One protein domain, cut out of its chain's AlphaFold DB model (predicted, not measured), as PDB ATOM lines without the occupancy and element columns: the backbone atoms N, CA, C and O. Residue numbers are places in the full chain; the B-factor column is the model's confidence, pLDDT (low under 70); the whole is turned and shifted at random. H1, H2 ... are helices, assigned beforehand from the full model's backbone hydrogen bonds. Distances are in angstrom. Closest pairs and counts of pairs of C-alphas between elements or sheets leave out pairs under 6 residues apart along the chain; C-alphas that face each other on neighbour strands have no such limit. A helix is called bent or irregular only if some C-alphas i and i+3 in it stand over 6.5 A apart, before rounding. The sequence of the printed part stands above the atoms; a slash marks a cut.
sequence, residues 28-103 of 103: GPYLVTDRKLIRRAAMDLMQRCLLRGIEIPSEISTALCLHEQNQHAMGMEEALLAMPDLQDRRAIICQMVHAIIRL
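What this domain is: This is residues 28 to 103 of the 103 residues of an uncharacterized protein of Candidatus Peribacter riflensis (UniProt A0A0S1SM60). Four helices of unequal length make a small, compact bundle: the two long ones, H1 and H4, are side by side and run the same way, H3 packs on H1, and the short H2 packs on H4. Seen along its length the bundle has four corners, with H1, H3, H2 and H4 in turn around it; it is not evenly closed, as H2 and H3 are near each other without touching. The printed part has 76 residues with four named helices, H1, H2, H3 and H4 in that order, and no named strand, and its class is all helix. It is compact, with a radius of gyration of the C-alphas of 11.2 A, and rounded, with spans of 31 by 25 by 18 A.

How they stand to each other: After residues 28 to 34 comes H1, residues 35 to 52, the longest helix. H1 touches H3, residues 73 to 82, and their closest C-alphas are those of Ala 42 and Ala 73, 4.7 A apart. The two run opposite ways at a steep tilt of 39 degrees. H1 and H2, residues 58 to 63, are apart. H2 and H3 are near each other, with 5 pairs of C-alphas within 10 A. H4, residues 86 to 102, touches H1 with residues 93 to 100 alone; the closest C-alphas are those of Leu 45 and Ile 100, 5.3 A apart. H1 and H4 run the same way at a shallow tilt of 34 degrees, only just short of steep. H4 touches H2 with residues 92 to 96 alone, at a shallow tilt of 15 degrees, opposite ways; the closest C-alphas are those of Ile 60 and Ile 92, 6.5 A apart. H3 and H4 are close but not clearly touching, and the C-alphas of Leu 80 and Arg 89 come closest, at 6.1 A. In H1, H2, H3 and H4 every pair of O i and N i+4 is within hydrogen-bond range.

Where its parts are: H1 has 18 residues and is 25.9 A long from first to last C-alpha, beginning with C-alpha 35 at (50.303, -38.452, -24.592). H2 has 6 residues and is 8.2 A long. H3 has 10 residues, is 14.3 A long and begins with C-alpha 73 at (46.894, -30.888, -33.338). H4 has 17 residues, is 24.2 A long and ends with C-alpha 102 at (42.035, -43.315, -45.730). None of the four helices is bent.

The domain as a whole: The two C-alphas farthest apart are those of Pro 29 and Glu 68, at 32.3 A. The printed part has no cut and ends at Leu 103, the chain's last residue. The links from H1 to H2 and from H3 to H4 are tight, the link from H2 to H3 is short with 9 residues, and no link is long. The mean pLDDT of the printed part is 93.7, and no printed residue is under 70.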
ATOM      1  N   GLY A  28      46.541 -51.630 -29.647       88.62
ATOM      2  CA  GLY A  28      47.743 -52.443 -29.837       88.62
ATOM      3  C   GLY A  28      48.641 -52.385 -28.588       88.62
ATOM      4  O   GLY A  28      48.148 -52.660 -27.493       88.62
ATOM      5  N   PRO A  29      49.932 -52.018 -28.711       90.81
ATOM      6  CA  PRO A  29      50.825 -51.903 -27.558       90.81
ATOM      7  C   PRO A  29      50.659 -50.591 -26.771       90.81
ATOM      8  O   PRO A  29      51.216 -50.474 -25.680       90.81
ATOM      9  N   TYR A  30      49.922 -49.607 -27.297       92.69
ATOM     10  CA  TYR A  30      49.874 -48.253 -26.747       92.69
ATOM     11  C   TYR A  30      48.697 -48.057 -25.791       92.69
ATOM     12  O   TYR A  30      47.584 -48.499 -26.075       92.69
ATOM     13  N   LEU A  31      48.930 -47.358 -24.680       94.25
ATOM     14  CA  LEU A  31      47.871 -46.913 -23.771       94.25
ATOM     15  C   LEU A  31      47.134 -45.712 -24.368       94.25
ATOM     16  O   LEU A  31      47.758 -44.822 -24.942       94.25
ATOM     17  N   VAL A  32      45.819 -45.633 -24.175       94.00
ATOM     18  CA  VAL A  32      45.027 -44.462 -24.612       94.00
ATOM     19  C   VAL A  32      45.240 -43.230 -23.734       94.00
ATOM     20  O   VAL A  32      44.728 -42.156 -24.027       94.00
ATOM     21  N   THR A  33      45.993 -43.369 -22.647       94.06
ATOM     22  CA  THR A  33      46.503 -42.269 -21.823       94.06
ATOM     23  C   THR A  33      47.899 -41.816 -22.262       94.06
ATOM     24  O   THR A  33      48.388 -40.798 -21.773       94.06
ATOM     25  N   ASP A  34      48.544 -42.521 -23.204       94.69
ATOM     26  CA  ASP A  34      49.859 -42.135 -23.714       94.69
ATOM     27  C   ASP A  34      49.753 -40.855 -24.551       94.69
ATOM     28  O   ASP A  34      49.301 -40.833 -25.700       94.69
ATOM     29  N   ARG A  35      50.251 -39.769 -23.965       94.81
ATOM     30  CA  ARG A  35      50.303 -38.452 -24.592       94.81
ATOM     31  C   ARG A  35      51.066 -38.452 -25.919       94.81
ATOM     32  O   ARG A  35      50.711 -37.689 -26.814       94.81
ATOM     33  N   LYS A  36      52.096 -39.294 -26.079       94.88
ATOM     34  CA  LYS A  36      52.864 -39.379 -27.332       94.88
ATOM     35  C   LYS A  36      52.030 -39.987 -28.453       94.88
ATOM     36  O   LYS A  36      52.070 -39.461 -29.563       94.88
ATOM     37  N   LEU A  37      51.266 -41.044 -28.162       94.56
ATOM     38  CA  LEU A  37      50.326 -41.645 -29.113       94.56
ATOM     39  C   LEU A  37      49.295 -40.607 -29.565       94.56
ATOM     40  O   LEU A  37      49.137 -40.384 -30.764       94.56
ATOM     41  N   ILE A  38      48.630 -39.963 -28.602       96.44
ATOM     42  CA  ILE A  38      47.574 -38.976 -28.857       96.44
ATOM     43  C   ILE A  38      48.102 -37.843 -29.736       96.44
ATOM     44  O   ILE A  38      47.541 -37.562 -30.796       96.44
ATOM     45  N   ARG A  39      49.222 -37.230 -29.333       96.06
ATOM     46  CA  ARG A  39      49.845 -36.145 -30.096       96.06
ATOM     47  C   ARG A  39      50.198 -36.592 -31.506       96.06
ATOM     48  O   ARG A  39      49.959 -35.852 -32.457       96.06
ATOM     49  N   ARG A  40      50.766 -37.792 -31.657       96.31
ATOM     50  CA  ARG A  40      51.163 -38.307 -32.967       96.31
ATOM     51  C   ARG A  40      49.956 -38.480 -33.887       96.31
ATOM     52  O   ARG A  40      50.014 -38.014 -35.020       96.31
ATOM     53  N   ALA A  41      48.874 -39.077 -33.393       96.56
ATOM     54  CA  ALA A  41      47.638 -39.228 -34.156       96.56
ATOM     55  C   ALA A  41      47.046 -37.863 -34.552       96.56
ATOM     56  O   ALA A  41      46.681 -37.664 -35.707       96.56
ATOM     57  N   ALA A  42      47.007 -36.898 -33.630       97.06
ATOM     58  CA  ALA A  42      46.507 -35.550 -33.903       97.06
ATOM     59  C   ALA A  42      47.340 -34.808 -34.960       97.06
ATOM     60  O   ALA A  42      46.782 -34.212 -35.884       97.06
ATOM     61  N   MET A  43      48.669 -34.878 -34.858       97.62
ATOM     62  CA  MET A  43      49.581 -34.274 -35.831       97.62
ATOM     63  C   MET A  43      49.461 -34.922 -37.210       97.62
ATOM     64  O   MET A  43      49.317 -34.205 -38.197       97.62
ATOM     65  N   ASP A  44      49.494 -36.256 -37.285       97.56
ATOM     66  CA  ASP A  44      49.436 -36.978 -38.560       97.56
ATOM     67  C   ASP A  44      48.093 -36.733 -39.272       97.56
ATOM     68  O   ASP A  44      48.069 -36.510 -40.485       97.56
ATOM     69  N   LEU A  45      46.978 -36.709 -38.529       97.00
ATOM     70  CA  LEU A  45      45.660 -36.394 -39.086       97.00
ATOM     71  C   LEU A  45      45.610 -34.965 -39.633       97.00
ATOM     72  O   LEU A  45      45.235 -34.768 -40.790       97.00
ATOM     73  N   MET A  46      46.024 -33.979 -38.829       96.00
ATOM     74  CA  MET A  46      46.045 -32.572 -39.239       96.00
ATOM     75  C   MET A  46      46.927 -32.370 -40.475       96.00
ATOM     76  O   MET A  46      46.524 -31.698 -41.422       96.00
ATOM     77  N   GLN A  47      48.109 -32.990 -40.495       96.25
ATOM     78  CA  GLN A  47      49.038 -32.891 -41.613       96.25
ATOM     79  C   GLN A  47      48.432 -33.456 -42.904       96.25
ATOM     80  O   GLN A  47      48.531 -32.812 -43.948       96.25
ATOM     81  N   ARG A  48      47.786 -34.629 -42.859       96.19
ATOM     82  CA  ARG A  48      47.144 -35.215 -44.051       96.19
ATOM     83  C   ARG A  48      45.965 -34.385 -44.548       96.19
ATOM     84  O   ARG A  48      45.828 -34.214 -45.758       96.19
ATOM     85  N   CYS A  49      45.154 -33.845 -43.640       95.06
ATOM     86  CA  CYS A  49      44.039 -32.969 -44.004       95.06
ATOM     87  C   CYS A  49      44.548 -31.690 -44.684       95.06
ATOM     88  O   CYS A  49      44.094 -31.350 -45.777       95.06
ATOM     89  N   LEU A  50      45.583 -31.061 -44.113       94.25
ATOM     90  CA  LEU A  50      46.223 -29.873 -44.680       94.25
ATOM     91  C   LEU A  50      46.799 -30.135 -46.079       94.25
ATOM     92  O   LEU A  50      46.563 -29.350 -46.994       94.25
ATOM     93  N   LEU A  51      47.516 -31.248 -46.269       95.94
ATOM     94  CA  LEU A  51      48.106 -31.608 -47.566       95.94
ATOM     95  C   LEU A  51      47.058 -31.844 -48.660       95.94
ATOM     96  O   LEU A  51      47.347 -31.639 -49.837       95.94
ATOM     97  N   ARG A  52      45.854 -32.277 -48.282       94.94
ATOM     98  CA  ARG A  52      44.735 -32.513 -49.202       94.94
ATOM     99  C   ARG A  52      43.791 -31.318 -49.342       94.94
ATOM    100  O   ARG A  52      42.885 -31.388 -50.165       94.94
ATOM    101  N   GLY A  53      43.988 -30.252 -48.564       93.50
ATOM    102  CA  GLY A  53      43.094 -29.092 -48.548       93.50
ATOM    103  C   GLY A  53      41.682 -29.428 -48.062       93.50
ATOM    104  O   GLY A  53      40.717 -28.868 -48.575       93.50
ATOM    105  N   ILE A  54      41.560 -30.367 -47.123       93.06
ATOM    106  CA  ILE A  54      40.283 -30.766 -46.521       93.06
ATOM    107  C   ILE A  54      40.265 -30.439 -45.028       93.06
ATOM    108  O   ILE A  54      41.310 -30.299 -44.392       93.06
ATOM    109  N   GLU A  55      39.065 -30.363 -44.469       92.12
ATOM    110  CA  GLU A  55      38.847 -30.189 -43.035       92.12
ATOM    111  C   GLU A  55      39.051 -31.502 -42.266       92.12
ATOM    112  O   GLU A  55      39.044 -32.597 -42.839       92.12
ATOM    113  N   ILE A  56      39.220 -31.393 -40.944       93.06
ATOM    114  CA  ILE A  56      39.200 -32.559 -40.055       93.06
ATOM    115  C   ILE A  56      37.825 -33.239 -40.172       93.06
ATOM    116  O   ILE A  56      36.811 -32.540 -40.132       93.06
ATOM    117  N   PRO A  57      37.754 -34.582 -40.276       94.12
ATOM    118  CA  PRO A  57      36.481 -35.291 -40.356       94.12
ATOM    119  C   PRO A  57      35.505 -34.883 -39.248       94.12
ATOM    120  O   PRO A  57      35.869 -34.849 -38.068       94.12
ATOM    121  N   SER A  58      34.262 -34.597 -39.642       92.69
ATOM    122  CA  SER A  58      33.219 -34.061 -38.756       92.69
ATOM    123  C   SER A  58      32.922 -34.953 -37.550       92.69
ATOM    124  O   SER A  58      32.580 -34.462 -36.479       92.69
ATOM    125  N   GLU A  59      33.100 -36.263 -37.697       93.19
ATOM    126  CA  GLU A  59      32.917 -37.254 -36.644       93.19
ATOM    127  C   GLU A  59      33.917 -37.032 -35.506       93.19
ATOM    128  O   GLU A  59      33.553 -37.118 -34.336       93.19
ATOM    129  N   ILE A  60      35.159 -36.677 -35.847       94.06
ATOM    130  CA  ILE A  60      36.236 -36.431 -34.883       94.06
ATOM    131  C   ILE A  60      36.057 -35.053 -34.246       94.06
ATOM    132  O   ILE A  60      36.133 -34.934 -33.025       94.06
ATOM    133  N   SER A  61      35.797 -34.014 -35.046       93.44
ATOM    134  CA  SER A  61      35.627 -32.655 -34.513       93.44
ATOM    135  C   SER A  61      34.392 -32.532 -33.621       93.44
ATOM    136  O   SER A  61      34.466 -31.881 -32.580       93.44
ATOM    137  N   THR A  62      33.296 -33.217 -33.962       92.81
ATOM    138  CA  THR A  62      32.086 -33.273 -33.130       92.81
ATOM    139  C   THR A  62      32.322 -34.072 -31.853       92.81
ATOM    140  O   THR A  62      31.971 -33.597 -30.777       92.81
ATOM    141  N   ALA A  63      32.946 -35.254 -31.941       93.31
ATOM    142  CA  ALA A  63      33.197 -36.091 -30.766       93.31
ATOM    143  C   ALA A  63      34.151 -35.430 -29.756       93.31
ATOM    144  O   ALA A  63      34.037 -35.656 -28.555       93.31
ATOM    145  N   LEU A  64      35.067 -34.587 -30.238       93.81
ATOM    146  CA  LEU A  64      35.981 -33.801 -29.410       93.81
ATOM    147  C   LEU A  64      35.444 -32.408 -29.045       93.81
ATOM    148  O   LEU A  64      36.156 -31.646 -28.393       93.81
ATOM    149  N   CYS A  65      34.219 -32.061 -29.460       92.31
ATOM    150  CA  CYS A  65      33.623 -30.734 -29.265       92.31
ATOM    151  C   CYS A  65      34.561 -29.583 -29.692       92.31
ATOM    152  O   CYS A  65      34.656 -28.554 -29.018       92.31
ATOM    153  N   LEU A  66      35.289 -29.751 -30.801       89.38
ATOM    154  CA  LEU A  66      36.265 -28.766 -31.263       89.38
ATOM    155  C   LEU A  66      35.561 -27.594 -31.947       89.38
ATOM    156  O   LEU A  66      34.990 -27.731 -33.028       89.38
ATOM    157  N   HIS A  67      35.678 -26.409 -31.356       85.44
ATOM    158  CA  HIS A  67      35.389 -25.157 -32.054       85.44
ATOM    159  C   HIS A  67      36.396 -24.933 -33.194       85.44
ATOM    160  O   HIS A  67      37.505 -25.461 -33.136       85.44
ATOM    161  N   GLU A  68      36.054 -24.117 -34.200       79.50
ATOM    162  CA  GLU A  68      36.913 -23.831 -35.372       79.50
ATOM    163  C   GLU A  68      38.365 -23.491 -34.991       79.50
ATOM    164  O   GLU A  68      39.315 -23.960 -35.611       79.50
ATOM    165  N   GLN A  69      38.548 -22.753 -33.894       79.12
ATOM    166  CA  GLN A  69      39.852 -22.322 -33.376       79.12
ATOM    167  C   GLN A  69      40.704 -23.491 -32.840       79.12
ATOM    168  O   GLN A  69      41.933 -23.428 -32.831       79.12
ATOM    169  N   ASN A  70      40.059 -24.584 -32.429       81.19
ATOM    170  CA  ASN A  70      40.677 -25.747 -31.796       81.19
ATOM    171  C   ASN A  70      40.841 -26.945 -32.745       81.19
ATOM    172  O   ASN A  70      41.300 -28.002 -32.316       81.19
ATOM    173  N   GLN A  71      40.547 -26.787 -34.042       84.19
ATOM    174  CA  GLN A  71      40.746 -27.827 -35.062       84.19
ATOM    175  C   GLN A  71      42.216 -27.950 -35.506       84.19
ATOM    176  O   GLN A  71      42.555 -27.954 -36.687       84.19
ATOM    177  N   HIS A  72      43.117 -28.037 -34.534       90.62
ATOM    178  CA  HIS A  72      44.552 -28.194 -34.730       90.62
ATOM    179  C   HIS A  72      45.095 -29.279 -33.793       90.62
ATOM    180  O   HIS A  72      44.411 -29.728 -32.874       90.62
ATOM    181  N   ALA A  73      46.331 -29.727 -34.029       91.44
ATOM    182  CA  ALA A  73      46.894 -30.888 -33.338       91.44
ATOM    183  C   ALA A  73      46.903 -30.758 -31.803       91.44
ATOM    184  O   ALA A  73      46.567 -31.719 -31.117       91.44
ATOM    185  N   MET A  74      47.247 -29.580 -31.269       93.38
ATOM    186  CA  MET A  74      47.239 -29.361 -29.816       93.38
ATOM    187  C   MET A  74      45.817 -29.366 -29.248       93.38
ATOM    188  O   MET A  74      45.580 -30.052 -28.260       93.38
ATOM    189  N   GLY A  75      44.863 -28.693 -29.901       93.94
ATOM    190  CA  GLY A  75      43.458 -28.706 -29.480       93.94
ATOM    191  C   GLY A  75      42.848 -30.113 -29.470       93.94
ATOM    192  O   GLY A  75      42.169 -30.485 -28.517       93.94
ATOM    193  N   MET A  76      43.160 -30.940 -30.475       95.88
ATOM    194  CA  MET A  76      42.767 -32.357 -30.502       95.88
ATOM    195  C   MET A  76      43.401 -33.168 -29.362       95.88
ATOM    196  O   MET A  76      42.725 -33.985 -28.738       95.88
ATOM    197  N   GLU A  77      44.692 -32.954 -29.081       96.75
ATOM    198  CA  GLU A  77      45.402 -33.611 -27.975       96.75
ATOM    199  C   GLU A  77      44.777 -33.261 -26.618       96.75
ATOM    200  O   GLU A  77      44.514 -34.155 -25.813       96.75
ATOM    201  N   GLU A  78      44.528 -31.976 -26.375       95.38
ATOM    202  CA  GLU A  78      43.930 -31.480 -25.135       95.38
ATOM    203  C   GLU A  78      42.511 -32.014 -24.944       95.38
ATOM    204  O   GLU A  78      42.198 -32.521 -23.865       95.38
ATOM    205  N   ALA A  79      41.684 -31.987 -25.995       95.88
ATOM    206  CA  ALA A  79      40.329 -32.526 -25.951       95.88
ATOM    207  C   ALA A  79      40.328 -34.022 -25.601       95.88
ATOM    208  O   ALA A  79      39.602 -34.435 -24.701       95.88
ATOM    209  N   LEU A  80      41.195 -34.824 -26.234       96.00
ATOM    210  CA  LEU A  80      41.322 -36.256 -25.941       96.00
ATOM    211  C   LEU A  80      41.768 -36.522 -24.502       96.00
ATOM    212  O   LEU A  80      41.217 -37.401 -23.842       96.00
ATOM    213  N   LEU A  81      42.757 -35.777 -24.004       94.62
ATOM    214  CA  LEU A  81      43.254 -35.937 -22.635       94.62
ATOM    215  C   LEU A  81      42.229 -35.500 -21.582       94.62
ATOM    216  O   LEU A  81      42.226 -36.066 -20.488       94.62
ATOM    217  N   ALA A  82      41.360 -34.543 -21.914       95.31
ATOM    218  CA  ALA A  82      40.281 -34.078 -21.049       95.31
ATOM    219  C   ALA A  82      39.088 -35.052 -20.972       95.31
ATOM    220  O   ALA A  82      38.255 -34.908 -20.079       95.31
ATOM    221  N   MET A  83      38.993 -36.047 -21.865       94.00
ATOM    222  CA  MET A  83      37.895 -37.020 -21.843       94.00
ATOM    223  C   MET A  83      37.977 -37.930 -20.611       94.00
ATOM    224  O   MET A  83      38.978 -38.637 -20.469       94.00
ATOM    225  N   PRO A  84      36.943 -37.988 -19.754       90.31
ATOM    226  CA  PRO A  84      36.948 -38.869 -18.589       90.31
ATOM    227  C   PRO A  84      36.754 -40.345 -18.970       90.31
ATOM    228  O   PRO A  84      37.305 -41.222 -18.309       90.31
ATOM    229  N   ASP A  85      36.007 -40.627 -20.042       94.44
ATOM    230  CA  ASP A  85      35.772 -41.988 -20.519       94.44
ATOM    231  C   ASP A  85      36.909 -42.452 -21.447       94.44
ATOM    232  O   ASP A  85      37.124 -41.930 -22.548       94.44
ATOM    233  N   LEU A  86      37.663 -43.454 -20.985       93.19
ATOM    234  CA  LEU A  86      38.792 -44.016 -21.719       93.19
ATOM    235  C   LEU A  86      38.362 -44.898 -22.911       93.19
ATOM    236  O   LEU A  86      39.145 -45.044 -23.854       93.19
ATOM    237  N   GLN A  87      37.158 -45.483 -22.905       95.31
ATOM    238  CA  GLN A  87      36.624 -46.249 -24.039       95.31
ATOM    239  C   GLN A  87      36.213 -45.316 -25.175       95.31
ATOM    240  O   GLN A  87      36.565 -45.574 -26.330       95.31
ATOM    241  N   ASP A  88      35.557 -44.202 -24.854       94.94
ATOM    242  CA  ASP A  88      35.226 -43.181 -25.853       94.94
ATOM    243  C   ASP A  88      36.501 -42.569 -26.435       94.94
ATOM    244  O   ASP A  88      36.665 -42.486 -27.655       94.94
ATOM    245  N   ARG A  89      37.475 -42.248 -25.573       95.94
ATOM    246  CA  ARG A  89      38.797 -41.789 -26.013       95.94
ATOM    247  C   ARG A  89      39.448 -42.793 -26.964       95.94
ATOM    248  O   ARG A  89      39.960 -42.407 -28.016       95.94
ATOM    249  N   ARG A  90      39.414 -44.088 -26.630       96.12
ATOM    250  CA  ARG A  90      39.917 -45.162 -27.500       96.12
ATOM    251  C   ARG A  90      39.219 -45.153 -28.856       96.12
ATOM    252  O   ARG A  90      39.893 -45.259 -29.880       96.12
ATOM    253  N   ALA A  91      37.891 -45.054 -28.869       96.69
ATOM    254  CA  ALA A  91      37.104 -45.045 -30.094       96.69
ATOM    255  C   ALA A  91      37.498 -43.871 -31.003       96.69
ATOM    256  O   ALA A  91      37.746 -44.089 -32.190       96.69
ATOM    257  N   ILE A  92      37.653 -42.668 -30.444       97.12
ATOM    258  CA  ILE A  92      38.060 -41.483 -31.211       97.12
ATOM    259  C   ILE A  92      39.494 -41.620 -31.731       97.12
ATOM    260  O   ILE A  92      39.731 -41.370 -32.911       97.12
ATOM    261  N   ILE A  93      40.453 -42.086 -30.919       96.75
ATOM    262  CA  ILE A  93      41.828 -42.314 -31.405       96.75
ATOM    263  C   ILE A  93      41.821 -43.324 -32.566       96.75
ATOM    264  O   ILE A  93      42.484 -43.104 -33.580       96.75
ATOM    265  N   CYS A  94      41.037 -44.403 -32.474       96.31
ATOM    266  CA  CYS A  94      40.871 -45.347 -33.583       96.31
ATOM    267  C   CYS A  94      40.257 -44.685 -34.828       96.31
ATOM    268  O   CYS A  94      40.721 -44.945 -35.938       96.31
ATOM    269  N   GLN A  95      39.253 -43.816 -34.672       96.44
ATOM    270  CA  GLN A  95      38.675 -43.054 -35.787       96.44
ATOM    271  C   GLN A  95      39.713 -42.143 -36.449       96.44
ATOM    272  O   GLN A  95      39.799 -42.123 -37.676       96.44
ATOM    273  N   MET A  96      40.549 -41.457 -35.664       97.00
ATOM    274  CA  MET A  96      41.657 -40.653 -36.187       97.00
ATOM    275  C   MET A  96      42.634 -41.513 -36.989       97.00
ATOM    276  O   MET A  96      42.986 -41.152 -38.107       97.00
ATOM    277  N   VAL A  97      43.031 -42.677 -36.467       95.38
ATOM    278  CA  VAL A  97      43.924 -43.615 -37.171       95.38
ATOM    279  C   VAL A  97      43.295 -44.125 -38.472       95.38
ATOM    280  O   VAL A  97      43.966 -44.167 -39.503       95.38
ATOM    281  N   HIS A  98      42.007 -44.463 -38.471       95.56
ATOM    282  CA  HIS A  98      41.303 -44.865 -39.692       95.56
ATOM    283  C   HIS A  98      41.210 -43.727 -40.713       95.56
ATOM    284  O   HIS A  98      41.436 -43.956 -41.903       95.56
ATOM    285  N   ALA A  99      40.923 -42.503 -40.264       94.62
ATOM    286  CA  ALA A  99      40.919 -41.324 -41.121       94.62
ATOM    287  C   ALA A  99      42.307 -41.087 -41.731       94.62
ATOM    288  O   ALA A  99      42.411 -40.906 -42.939       94.62
ATOM    289  N   ILE A 100      43.374 -41.198 -40.933       95.12
ATOM    290  CA  ILE A 100      44.760 -41.112 -41.405       95.12
ATOM    291  C   ILE A 100      45.015 -42.121 -42.522       95.12
ATOM    292  O   ILE A 100      45.557 -41.730 -43.540       95.12
ATOM    293  N   ILE A 101      44.633 -43.392 -42.364       94.06
ATOM    294  CA  ILE A 101      44.886 -44.441 -43.372       94.06
ATOM    295  C   ILE A 101      44.097 -44.201 -44.671       94.06
ATOM    296  O   ILE A 101      44.563 -44.571 -45.748       94.06
ATOM    297  N   ARG A 102      42.904 -43.604 -44.577       93.31
ATOM    298  CA  ARG A 102      42.035 -43.315 -45.730       93.31
ATOM    299  C   ARG A 102      42.496 -42.086 -46.531       93.31
ATOM    300  O   ARG A 102      42.239 -42.021 -47.737       93.31
ATOM    301  N   LEU A 103      43.118 -41.117 -45.859       88.94
ATOM    302  CA  LEU A 103      43.746 -39.915 -46.429       88.94
ATOM    303  C   LEU A 103      45.209 -40.175 -46.813       88.94
ATOM    304  O   LEU A 103      45.798 -39.329 -47.514       88.94
TER     305      LEU A 103